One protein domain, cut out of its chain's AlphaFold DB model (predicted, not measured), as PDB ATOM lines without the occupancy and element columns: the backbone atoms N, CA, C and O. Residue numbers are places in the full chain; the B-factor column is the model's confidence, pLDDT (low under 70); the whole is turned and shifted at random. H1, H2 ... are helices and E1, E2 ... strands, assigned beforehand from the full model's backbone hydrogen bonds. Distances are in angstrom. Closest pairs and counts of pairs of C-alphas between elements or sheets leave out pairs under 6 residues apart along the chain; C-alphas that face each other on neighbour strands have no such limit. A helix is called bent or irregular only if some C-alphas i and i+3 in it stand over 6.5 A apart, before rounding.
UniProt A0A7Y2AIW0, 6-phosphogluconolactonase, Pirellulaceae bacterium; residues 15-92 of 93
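Overview. This is residues 15 to 92 of the 93 residues of the protein "6-phosphogluconolactonase" of Pirellulaceae bacterium (UniProt A0A7Y2AIW0). What would one see first in this model? Two small two-stranded sheets sit at opposite sides of the domain, the antiparallel hairpin E1 and E2 on one and the parallel pair E3 and E4 on the other, with the short helices H1 and H3 between them. The longest helix, H2, is in the connection that leaves E3, passes through H3 near the middle of the domain and comes back to E4. What is it built of, and how large is it? The printed part has 78 residues with three named helices and four named strands, in the order E1, E2, H1, E3, H2, H3, E4, and the class is mixed, helices and strands. It is only just compact, close to loose, with a radius of gyration of the C-alphas of 13.4 A and spans of 35 by 32 by 21 A.

Arrangement. How do the first two strands pair? E1, residues 23 to 28, and E2, residues 33 to 38, form a hairpin, antiparallel at 148 degrees between their directions. N 26 and O 35 are 2.8 A apart and N 24 and O 37 are 3.1 A apart, both within hydrogen-bond range. What leads away from it? H1, residues 40 to 44, is close to but not clearly touching H3, residues 76 to 79; their closest C-alphas, of Ala 40 and Leu 79, are 5.9 A apart. H2, residues 56 to 67, only just touches H3, with 3 pairs of C-alphas within 8 A and with its residues 65 to 66 alone; the closest C-alphas, of Val 65 and Gln 78, are 5.4 A apart. How is the other sheet made? E3, residues 50 to 53, and E4, residues 84 to 87, are parallel at 10 degrees, with N 86 and O 51 at 2.8 A, within hydrogen-bond range; E3, H2, H3 and E4 make a strand-helix-strand unit, two parallel neighbour strands joined through helices, with a right-handed crossover. E1 and E2 are each apart from E3 and E4. What of the helix backbones? Every O i to N i+4 pair is within hydrogen-bond range in H1, 6 of 8 are in H2, and H3 is too short for such a pair.

Along the chain. Where do the strands run? E1 begins at C-alpha 23, (-38.380, 9.476, 37.130), and measures 15.1 A from first to last C-alpha; E2 measures 16.2 A, E3 9.6 A and E4 9.7 A. E4 ends at C-alpha 87, (-39.331, 36.500, 34.979). And the helices? H2 measures 17.1 A, H1 6.0 A and H3 5.8 A; H2 is irregular, with C-alphas 57 and 60 at 7.3 A.

Size, cuts and confidence. How far does it reach? The two C-alphas farthest apart, of Thr 20 and Ala 89, are 36.2 A apart. Is the printed part unbroken, and are the links long? Residues 15 to 92 run without a cut; no link is long, and the one from H2 to H3 is short while the others are tight. Where is confidence low? No printed residue is under 70, and the mean pLDDT of the printed part is 97.8.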
ATOM      1  N   ALA A  15     -36.529  12.703  46.723       98.31
ATOM      2  CA  ALA A  15     -36.295  12.870  45.287       98.31
ATOM      3  C   ALA A  15     -35.171  13.869  44.952       98.31
ATOM      4  O   ALA A  15     -34.693  13.872  43.819       98.31
ATOM      5  N   LEU A  16     -34.748  14.706  45.908       98.50
ATOM      6  CA  LEU A  16     -33.627  15.633  45.728       98.50
ATOM      7  C   LEU A  16     -32.272  14.915  45.643       98.50
ATOM      8  O   LEU A  16     -31.362  15.425  44.994       98.50
ATOM      9  N   ASP A  17     -32.159  13.732  46.249       98.00
ATOM     10  CA  ASP A  17     -30.927  12.934  46.290       98.00
ATOM     11  C   ASP A  17     -30.791  11.979  45.085       98.00
ATOM     12  O   ASP A  17     -29.801  11.254  44.951       98.00
ATOM     13  N   GLU A  18     -31.782  11.948  44.186       98.12
ATOM     14  CA  GLU A  18     -31.786  11.048  43.034       98.12
ATOM     15  C   GLU A  18     -30.910  11.570  41.886       98.12
ATOM     16  O   GLU A  18     -31.186  12.606  41.278       98.12
ATOM     17  N   ASN A  19     -29.891  10.785  41.533       97.12
ATOM     18  CA  ASN A  19     -28.859  11.159  40.564       97.12
ATOM     19  C   ASN A  19     -28.794  10.245  39.324       97.12
ATOM     20  O   ASN A  19     -27.986  10.483  38.428       97.12
ATOM     21  N   THR A  20     -29.623   9.200  39.249       97.06
ATOM     22  CA  THR A  20     -29.520   8.143  38.226       97.06
ATOM     23  C   THR A  20     -30.822   7.911  37.467       97.06
ATOM     24  O   THR A  20     -30.837   7.904  36.236       97.06
ATOM     25  N   ARG A  21     -31.934   7.737  38.182       98.31
ATOM     26  CA  ARG A  21     -33.244   7.498  37.578       98.31
ATOM     27  C   ARG A  21     -33.748   8.777  36.945       98.31
ATOM     28  O   ARG A  21     -33.521   9.865  37.462       98.31
ATOM     29  N   TRP A  22     -34.482   8.650  35.847       98.56
ATOM     30  CA  TRP A  22     -35.107   9.809  35.209       98.56
ATOM     31  C   TRP A  22     -36.416  10.228  35.874       98.56
ATOM     32  O   TRP A  22     -36.845  11.373  35.749       98.56
ATOM     33  N   PHE A  23     -37.054   9.297  36.574       98.25
ATOM     34  CA  PHE A  23     -38.380   9.476  37.130       98.25
ATOM     35  C   PHE A  23     -38.537   8.672  38.412       98.25
ATOM     36  O   PHE A  23     -38.049   7.543  38.501       98.25
ATOM     37  N   VAL A  24     -39.227   9.257  39.387       98.69
ATOM     38  CA  VAL A  24     -39.477   8.656  40.700       98.69
ATOM     39  C   VAL A  24     -40.864   9.038  41.210       98.69
ATOM     40  O   VAL A  24     -41.426  10.062  40.816       98.69
ATOM     41  N   GLU A  25     -41.409   8.227  42.112       98.31
ATOM     42  CA  GLU A  25     -42.419   8.710  43.050       98.31
ATOM     43  C   GLU A  25     -41.731   9.495  44.171       98.31
ATOM     44  O   GLU A  25     -40.652   9.125  44.633       98.31
ATOM     45  N   ASN A  26     -42.346  10.589  44.597       98.38
ATOM     46  CA  ASN A  26     -41.860  11.439  45.668       98.38
ATOM     47  C   ASN A  26     -42.983  11.653  46.680       98.38
ATOM     48  O   ASN A  26     -44.035  12.189  46.323       98.38
ATOM     49  N   TRP A  27     -42.777  11.236  47.928       98.31
ATOM     50  CA  TRP A  27     -43.703  11.563  49.008       98.31
ATOM     51  C   TRP A  27     -43.560  13.043  49.360       98.31
ATOM     52  O   TRP A  27     -42.461  13.506  49.665       98.31
ATOM     53  N   VAL A  28     -44.661  13.794  49.317       98.06
ATOM     54  CA  VAL A  28     -44.661  15.224  49.637       98.06
ATOM     55  C   VAL A  28     -45.566  15.475  50.834       98.06
ATOM     56  O   VAL A  28     -46.784  15.594  50.688       98.06
ATOM     57  N   GLU A  29     -44.947  15.621  52.006       96.00
ATOM     58  CA  GLU A  29     -45.628  15.792  53.299       96.00
ATOM     59  C   GLU A  29     -46.661  16.925  53.276       96.00
ATOM     60  O   GLU A  29     -47.796  16.755  53.710       96.00
ATOM     61  N   LYS A  30     -46.314  18.057  52.644       94.12
ATOM     62  CA  LYS A  30     -47.187  19.232  52.465       94.12
ATOM     63  C   LYS A  30     -48.568  18.900  51.881       94.12
ATOM     64  O   LYS A  30     -49.518  19.638  52.122       94.12
ATOM     65  N   PHE A  31     -48.669  17.839  51.082       96.88
ATOM     66  CA  PHE A  31     -49.911  17.418  50.432       96.88
ATOM     67  C   PHE A  31     -50.407  16.051  50.903       96.88
ATOM     68  O   PHE A  31     -51.445  15.614  50.412       96.88
ATOM     69  N   ASN A  32     -49.685  15.382  51.811       97.44
ATOM     70  CA  ASN A  32     -49.978  14.020  52.259       97.44
ATOM     71  C   ASN A  32     -50.225  13.056  51.080       97.44
ATOM     72  O   ASN A  32     -51.224  12.335  51.034       97.44
ATOM     73  N   ALA A  33     -49.361  13.124  50.063       98.06
ATOM     74  CA  ALA A  33     -49.536  12.377  48.825       98.06
ATOM     75  C   ALA A  33     -48.202  12.060  48.139       98.06
ATOM     76  O   ALA A  33     -47.250  12.846  48.189       98.06
ATOM     77  N   TYR A  34     -48.184  10.945  47.407       98.44
ATOM     78  CA  TYR A  34     -47.148  10.670  46.418       98.44
ATOM     79  C   TYR A  34     -47.383  11.492  45.154       98.44
ATOM     80  O   TYR A  34     -48.500  11.588  44.640       98.44
ATOM     81  N   ARG A  35     -46.302  12.058  44.626       98.31
ATOM     82  CA  ARG A  35     -46.263  12.688  43.311       98.31
ATOM     83  C   ARG A  35     -45.219  12.016  42.454       98.31
ATOM     84  O   ARG A  35     -44.080  11.841  42.865       98.31
ATOM     85  N   TYR A  36     -45.592  11.715  41.229       98.38
ATOM     86  CA  TYR A  36     -44.649  11.287  40.221       98.38
ATOM     87  C   TYR A  36     -43.924  12.491  39.611       98.38
ATOM     88  O   TYR A  36     -44.555  13.501  39.291       98.38
ATOM     89  N   THR A  37     -42.602  12.413  39.462       98.62
ATOM     90  CA  THR A  37     -41.796  13.544  38.985       98.62
ATOM     91  C   THR A  37     -40.570  13.112  38.205       98.62
ATOM     92  O   THR A  37     -39.948  12.092  38.502       98.62
ATOM     93  N   LEU A  38     -40.186  13.951  37.241       98.75
ATOM     94  CA  LEU A  38     -38.830  13.935  36.711       98.75
ATOM     95  C   LEU A  38     -37.842  14.335  37.809       98.75
ATOM     96  O   LEU A  38     -38.154  15.163  38.672       98.75
ATOM     97  N   THR A  39     -36.657  13.744  37.749       98.75
ATOM     98  CA  THR A  39     -35.529  14.032  38.638       98.75
ATOM     99  C   THR A  39     -34.676  15.166  38.067       98.75
ATOM    100  O   THR A  39     -34.804  15.526  36.891       98.75
ATOM    101  N   ALA A  40     -33.777  15.733  38.873       98.50
ATOM    102  CA  ALA A  40     -32.881  16.788  38.398       98.50
ATOM    103  C   ALA A  40     -32.009  16.357  37.194       98.50
ATOM    104  O   ALA A  40     -31.969  17.108  36.216       98.50
ATOM    105  N   PRO A  41     -31.393  15.151  37.164       98.50
ATOM    106  CA  PRO A  41     -30.678  14.666  35.982       98.50
ATOM    107  C   PRO A  41     -31.540  14.618  34.716       98.50
ATOM    108  O   PRO A  41     -31.083  15.025  33.648       98.50
ATOM    109  N   ALA A  42     -32.797  14.173  34.818       98.56
ATOM    110  CA  ALA A  42     -33.696  14.137  33.665       98.56
ATOM    111  C   ALA A  42     -34.042  15.541  33.162       98.56
ATOM    112  O   ALA A  42     -33.969  15.787  31.958       98.56
ATOM    113  N   ILE A  43     -34.366  16.473  34.064       98.56
ATOM    114  CA  ILE A  43     -34.672  17.864  33.695       98.56
ATOM    115  C   ILE A  43     -33.454  18.517  33.024       98.56
ATOM    116  O   ILE A  43     -33.592  19.166  31.988       98.56
ATOM    117  N   ASN A  44     -32.256  18.288  33.566       98.38
ATOM    118  CA  ASN A  44     -31.006  18.836  33.035       98.38
ATOM    119  C   ASN A  44     -30.548  18.180  31.724       98.38
ATOM    120  O   ASN A  44     -29.714  18.751  31.028       98.38
ATOM    121  N   SER A  45     -31.097  17.019  31.349       98.19
ATOM    122  CA  SER A  45     -30.813  16.389  30.049       98.19
ATOM    123  C   SER A  45     -31.483  17.102  28.865       98.19
ATOM    124  O   SER A  45     -31.149  16.844  27.705       98.19
ATOM    125  N   ALA A  46     -32.437  18.000  29.132       98.00
ATOM    126  CA  ALA A  46     -33.173  18.696  28.091       98.00
ATOM    127  C   ALA A  46     -32.262  19.645  27.296       98.00
ATOM    128  O   ALA A  46     -31.514  20.442  27.856       98.00
ATOM    129  N   LYS A  47     -32.407  19.648  25.961       98.19
ATOM    130  CA  LYS A  47     -31.706  20.616  25.096       98.19
ATOM    131  C   LYS A  47     -32.064  22.063  25.447       98.19
ATOM    132  O   LYS A  47     -31.250  22.959  25.242       98.19
ATOM    133  N   GLN A  48     -33.294  22.298  25.897       98.25
ATOM    134  CA  GLN A  48     -33.793  23.592  26.356       98.25
ATOM    135  C   GLN A  48     -34.610  23.376  27.631       98.25
ATOM    136  O   GLN A  48     -35.539  22.572  27.645       98.25
ATOM    137  N   SER A  49     -34.271  24.122  28.674       97.38
ATOM    138  CA  SER A  49     -34.934  24.140  29.980       97.38
ATOM    139  C   SER A  49     -35.197  25.593  30.367       97.38
ATOM    140  O   SER A  49     -34.266  26.402  30.401       97.38
ATOM    141  N   TRP A  50     -36.457  25.963  30.592       98.31
ATOM    142  CA  TRP A  50     -36.846  27.344  30.888       98.31
ATOM    143  C   TRP A  50     -37.604  27.409  32.209       98.31
ATOM    144  O   TRP A  50     -38.527  26.628  32.430       98.31
ATOM    145  N   PHE A  51     -37.255  28.377  33.053       98.38
ATOM    146  CA  PHE A  51     -38.110  28.784  34.166       98.38
ATOM    147  C   PHE A  51     -38.984  29.961  33.738       98.38
ATOM    148  O   PHE A  51     -38.481  30.937  33.184       98.38
ATOM    149  N   LEU A  52     -40.288  29.858  34.000       98.12
ATOM    150  CA  LEU A  52     -41.271  30.923  33.811       98.12
ATOM    151  C   LEU A  52     -41.813  31.300  35.192       98.12
ATOM    152  O   LEU A  52     -42.480  30.485  35.830       98.12
ATOM    153  N   ILE A  53     -41.485  32.496  35.672       98.12
ATOM    154  CA  ILE A  53     -41.710  32.917  37.057       98.12
ATOM    155  C   ILE A  53     -42.491  34.235  37.080       98.12
ATOM    156  O   ILE A  53     -42.111  35.204  36.428       98.12
ATOM    157  N   ALA A  54     -43.572  34.266  37.853       97.88
ATOM    158  CA  ALA A  54     -44.409  35.440  38.070       97.88
ATOM    159  C   ALA A  54     -45.015  35.411  39.477       97.88
ATOM    160  O   ALA A  54     -45.215  34.324  40.034       97.88
ATOM    161  N   GLY A  55     -45.335  36.594  40.001       97.88
ATOM    162  CA  GLY A  55     -45.952  36.791  41.309       97.88
ATOM    163  C   GLY A  55     -44.956  37.179  42.400       97.88
ATOM    164  O   GLY A  55     -43.883  36.587  42.535       97.88
ATOM    165  N   GLU A  56     -45.359  38.141  43.232       97.81
ATOM    166  CA  GLU A  56     -44.586  38.648  44.379       97.81
ATOM    167  C   GLU A  56     -44.196  37.537  45.364       97.81
ATOM    168  O   GLU A  56     -43.095  37.514  45.910       97.81
ATOM    169  N   ASN A  57     -45.051  36.520  45.513       97.69
ATOM    170  CA  ASN A  57     -44.791  35.352  46.355       97.69
ATOM    171  C   ASN A  57     -43.583  34.504  45.910       97.69
ATOM    172  O   ASN A  57     -43.185  33.585  46.626       97.69
ATOM    173  N   LYS A  58     -42.985  34.781  44.742       97.81
ATOM    174  CA  LYS A  58     -41.768  34.108  44.265       97.81
ATOM    175  C   LYS A  58     -40.478  34.827  44.639       97.81
ATOM    176  O   LYS A  58     -39.439  34.176  44.581       97.81
ATOM    177  N   GLN A  59     -40.521  36.103  45.026       97.38
ATOM    178  CA  GLN A  59     -39.332  36.951  45.198       97.38
ATOM    179  C   GLN A  59     -38.272  36.308  46.100       97.38
ATOM    180  O   GLN A  59     -37.117  36.151  45.700       97.38
ATOM    181  N   SER A  60     -38.676  35.859  47.295       96.88
ATOM    182  CA  SER A  60     -37.751  35.256  48.262       96.88
ATOM    183  C   SER A  60     -37.094  33.988  47.717       96.88
ATOM    184  O   SER A  60     -35.873  33.860  47.756       96.88
ATOM    185  N   ALA A  61     -37.885  33.049  47.190       97.69
ATOM    186  CA  ALA A  61     -37.348  31.805  46.650       97.69
ATOM    187  C   ALA A  61     -36.484  32.046  45.408       97.69
ATOM    188  O   ALA A  61     -35.436  31.423  45.266       97.69
ATOM    189  N   LEU A  62     -36.889  32.961  44.522       97.94
ATOM    190  CA  LEU A  62     -36.127  33.288  43.322       97.94
ATOM    191  C   LEU A  62     -34.759  33.878  43.676       97.94
ATOM    192  O   LEU A  62     -33.752  33.444  43.118       97.94
ATOM    193  N   ARG A  63     -34.710  34.816  44.629       97.25
ATOM    194  CA  ARG A  63     -33.457  35.418  45.102       97.25
ATOM    195  C   ARG A  63     -32.472  34.359  45.591       97.25
ATOM    196  O   ARG A  63     -31.301  34.394  45.221       97.25
ATOM    197  N   GLU A  64     -32.941  33.410  46.390       97.88
ATOM    198  CA  GLU A  64     -32.095  32.352  46.945       97.88
ATOM    199  C   GLU A  64     -31.668  31.333  45.883       97.88
ATOM    200  O   GLU A  64     -30.514  30.907  45.856       97.88
ATOM    201  N   VAL A  65     -32.554  30.993  44.944       97.69
ATOM    202  CA  VAL A  65     -32.222  30.094  43.830       97.69
ATOM    203  C   VAL A  65     -31.165  30.704  42.905       97.69
ATOM    204  O   VAL A  65     -30.280  29.987  42.449       97.69
ATOM    205  N   VAL A  66     -31.237  32.010  42.630       96.12
ATOM    206  CA  VAL A  66     -30.354  32.680  41.659       96.12
ATOM    207  C   VAL A  66     -29.058  33.194  42.290       96.12
ATOM    208  O   VAL A  66     -28.015  33.180  41.641       96.12
ATOM    209  N   SER A  67     -29.105  33.690  43.527       95.75
ATOM    210  CA  SER A  67     -27.980  34.403  44.157       95.75
ATOM    211  C   SER A  67     -27.617  33.897  45.552       95.75
ATOM    212  O   SER A  67     -26.612  34.339  46.114       95.75
ATOM    213  N   GLY A  68     -28.418  33.001  46.127       96.31
ATOM    214  CA  GLY A  68     -28.153  32.406  47.431       96.31
ATOM    215  C   GLY A  68     -27.000  31.403  47.397       96.31
ATOM    216  O   GLY A  68     -26.520  30.977  46.343       96.31
ATOM    217  N   LYS A  69     -26.550  30.988  48.585       97.69
ATOM    218  CA  LYS A  69     -25.628  29.849  48.699       97.69
ATOM    219  C   LYS A  69     -26.349  28.573  48.261       97.69
ATOM    220  O   LYS A  69     -27.554  28.435  48.469       97.69
ATOM    221  N   SER A  70     -25.597  27.624  47.705       97.25
ATOM    222  CA  SER A  70     -26.148  26.315  47.349       97.25
ATOM    223  C   SER A  70     -26.695  25.618  48.599       97.25
ATOM    224  O   SER A  70     -25.953  25.330  49.539       97.25
ATOM    225  N   ASN A  71     -28.004  25.397  48.609       97.94
ATOM    226  CA  ASN A  71     -28.743  24.607  49.579       97.94
ATOM    227  C   ASN A  71     -29.974  23.952  48.911       97.94
ATOM    228  O   ASN A  71     -31.114  24.332  49.195       97.94
ATOM    229  N   PRO A  72     -29.769  22.951  48.033       97.75
ATOM    230  CA  PRO A  72     -30.850  22.284  47.307       97.75
ATOM    231  C   PRO A  72     -31.928  21.639  48.177       97.75
ATOM    232  O   PRO A  72     -33.075  21.536  47.753       97.75
ATOM    233  N   CYS A  73     -31.570  21.228  49.398       98.00
ATOM    234  CA  CYS A  73     -32.516  20.672  50.361       98.00
ATOM    235  C   CYS A  73     -33.610  21.690  50.735       98.00
ATOM    236  O   CYS A  73     -34.757  21.307  50.956       98.00
ATOM    237  N   VAL A  74     -33.270  22.985  50.751       98.12
ATOM    238  CA  VAL A  74     -34.206  24.088  51.020       98.12
ATOM    239  C   VAL A  74     -34.736  24.713  49.726       98.12
ATOM    240  O   VAL A  74     -35.914  25.052  49.661       98.12
ATOM    241  N   TYR A  75     -33.907  24.818  48.682       98.50
ATOM    242  CA  TYR A  75     -34.263  25.422  47.394       98.50
ATOM    243  C   TYR A  75     -34.038  24.447  46.223       98.50
ATOM    244  O   TYR A  75     -33.067  24.590  45.476       98.50
ATOM    245  N   PRO A  76     -34.946  23.476  45.998       98.62
ATOM    246  CA  PRO A  76     -34.776  22.420  44.995       98.62
ATOM    247  C   PRO A  76     -34.481  22.894  43.573       98.62
ATOM    248  O   PRO A  76     -33.779  22.215  42.827       98.62
ATOM    249  N   SER A  77     -34.993  24.065  43.179       98.56
ATOM    250  CA  SER A  77     -34.734  24.620  41.843       98.56
ATOM    251  C   SER A  77     -33.250  24.899  41.574       98.56
ATOM    252  O   SER A  77     -32.876  24.972  40.409       98.56
ATOM    253  N   GLN A  78     -32.392  24.983  42.602       98.56
ATOM    254  CA  GLN A  78     -30.933  25.077  42.437       98.56
ATOM    255  C   GLN A  78     -30.306  23.814  41.816       98.56
ATOM    256  O   GLN A  78     -29.185  23.877  41.320       98.56
ATOM    257  N   LEU A  79     -31.007  22.672  41.816       98.38
ATOM    258  CA  LEU A  79     -30.557  21.448  41.133       98.38
ATOM    259  C   LEU A  79     -30.740  21.512  39.615       98.38
ATOM    260  O   LEU A  79     -30.217  20.660  38.896       98.38
ATOM    261  N   VAL A  80     -31.522  22.472  39.121       98.19
ATOM    262  CA  VAL A  80     -31.807  22.621  37.698       98.19
ATOM    263  C   VAL A  80     -30.920  23.714  37.121       98.19
ATOM    264  O   VAL A  80     -30.876  24.824  37.642       98.19
ATOM    265  N   THR A  81     -30.275  23.417  35.997       96.56
ATOM    266  CA  THR A  81     -29.510  24.387  35.210       96.56
ATOM    267  C   THR A  81     -30.360  24.821  34.014       96.56
ATOM    268  O   THR A  81     -30.369  24.147  32.977       96.56
ATOM    269  N   PRO A  82     -31.136  25.911  34.132       97.12
ATOM    270  CA  PRO A  82     -31.976  26.385  33.047       97.12
ATOM    271  C   PRO A  82     -31.146  27.036  31.942       97.12
ATOM    272  O   PRO A  82     -30.209  27.793  32.187       97.12
ATOM    273  N   THR A  83     -31.563  26.820  30.703       98.12
ATOM    274  CA  THR A  83     -31.048  27.557  29.542       98.12
ATOM    275  C   THR A  83     -31.577  28.988  29.448       98.12
ATOM    276  O   THR A  83     -30.922  29.827  28.834       98.12
ATOM    277  N   ARG A  84     -32.763  29.284  30.010       98.25
ATOM    278  CA  ARG A  84     -33.351  30.637  30.038       98.25
ATOM    279  C   ARG A  84     -34.237  30.857  31.258       98.25
ATOM    280  O   ARG A  84     -34.878  29.929  31.751       98.25
ATOM    281  N   TRP A  85     -34.334  32.120  31.651       97.81
ATOM    282  CA  TRP A  85     -35.266  32.619  32.652       97.81
ATOM    283  C   TRP A  85     -36.218  33.619  32.001       97.81
ATOM    284  O   TRP A  85     -35.775  34.558  31.344       97.81
ATOM    285  N   PHE A  86     -37.515  33.423  32.201       98.25
ATOM    286  CA  PHE A  86     -38.554  34.400  31.902       98.25
ATOM    287  C   PHE A  86     -39.186  34.797  33.226       98.25
ATOM    288  O   PHE A  86     -39.821  33.971  33.883       98.25
ATOM    289  N   VAL A  87     -38.959  36.036  33.645       98.06
ATOM    290  CA  VAL A  87     -39.331  36.500  34.979       98.06
ATOM    291  C   VAL A  87     -40.101  37.803  34.851       98.06
ATOM    292  O   VAL A  87     -39.616  38.748  34.226       98.06
ATOM    293  N   ASN A  88     -41.302  37.846  35.417       98.12
ATOM    294  CA  ASN A  88     -42.073  39.078  35.507       98.12
ATOM    295  C   ASN A  88     -41.465  40.033  36.545       98.12
ATOM    296  O   ASN A  88     -40.814  39.609  37.497       98.12
ATOM    297  N   ALA A  89     -41.712  41.334  36.371       97.31
ATOM    298  CA  ALA A  89     -41.190  42.375  37.257       97.31
ATOM    299  C   ALA A  89     -41.638  42.203  38.722       97.31
ATOM    300  O   ALA A  89     -40.870  42.474  39.638       97.31
ATOM    301  N   ASP A  90     -42.854  41.700  38.943       97.31
ATOM    302  CA  ASP A  90     -43.398  41.431  40.278       97.31
ATOM    303  C   ASP A  90     -42.627  40.338  41.037       97.31
ATOM    304  O   ASP A  90     -42.583  40.357  42.262       97.31
ATOM    305  N   ALA A  91     -41.954  39.422  40.339       96.94
ATOM    306  CA  ALA A  91     -41.182  38.341  40.946       96.94
ATOM    307  C   ALA A  91     -39.737  38.730  41.318       96.94
ATOM    308  O   ALA A  91     -39.032  37.907  41.900       96.94
ATOM    309  N   ILE A  92     -39.288  39.946  40.982       91.62
ATOM    310  CA  ILE A  92     -37.918  40.441  41.240       91.62
ATOM    311  C   ILE A  92     -37.856  41.728  42.070       91.62
ATOM    312  O   ILE A  92     -36.747  42.173  42.369       91.62
TER     313      ILE A  92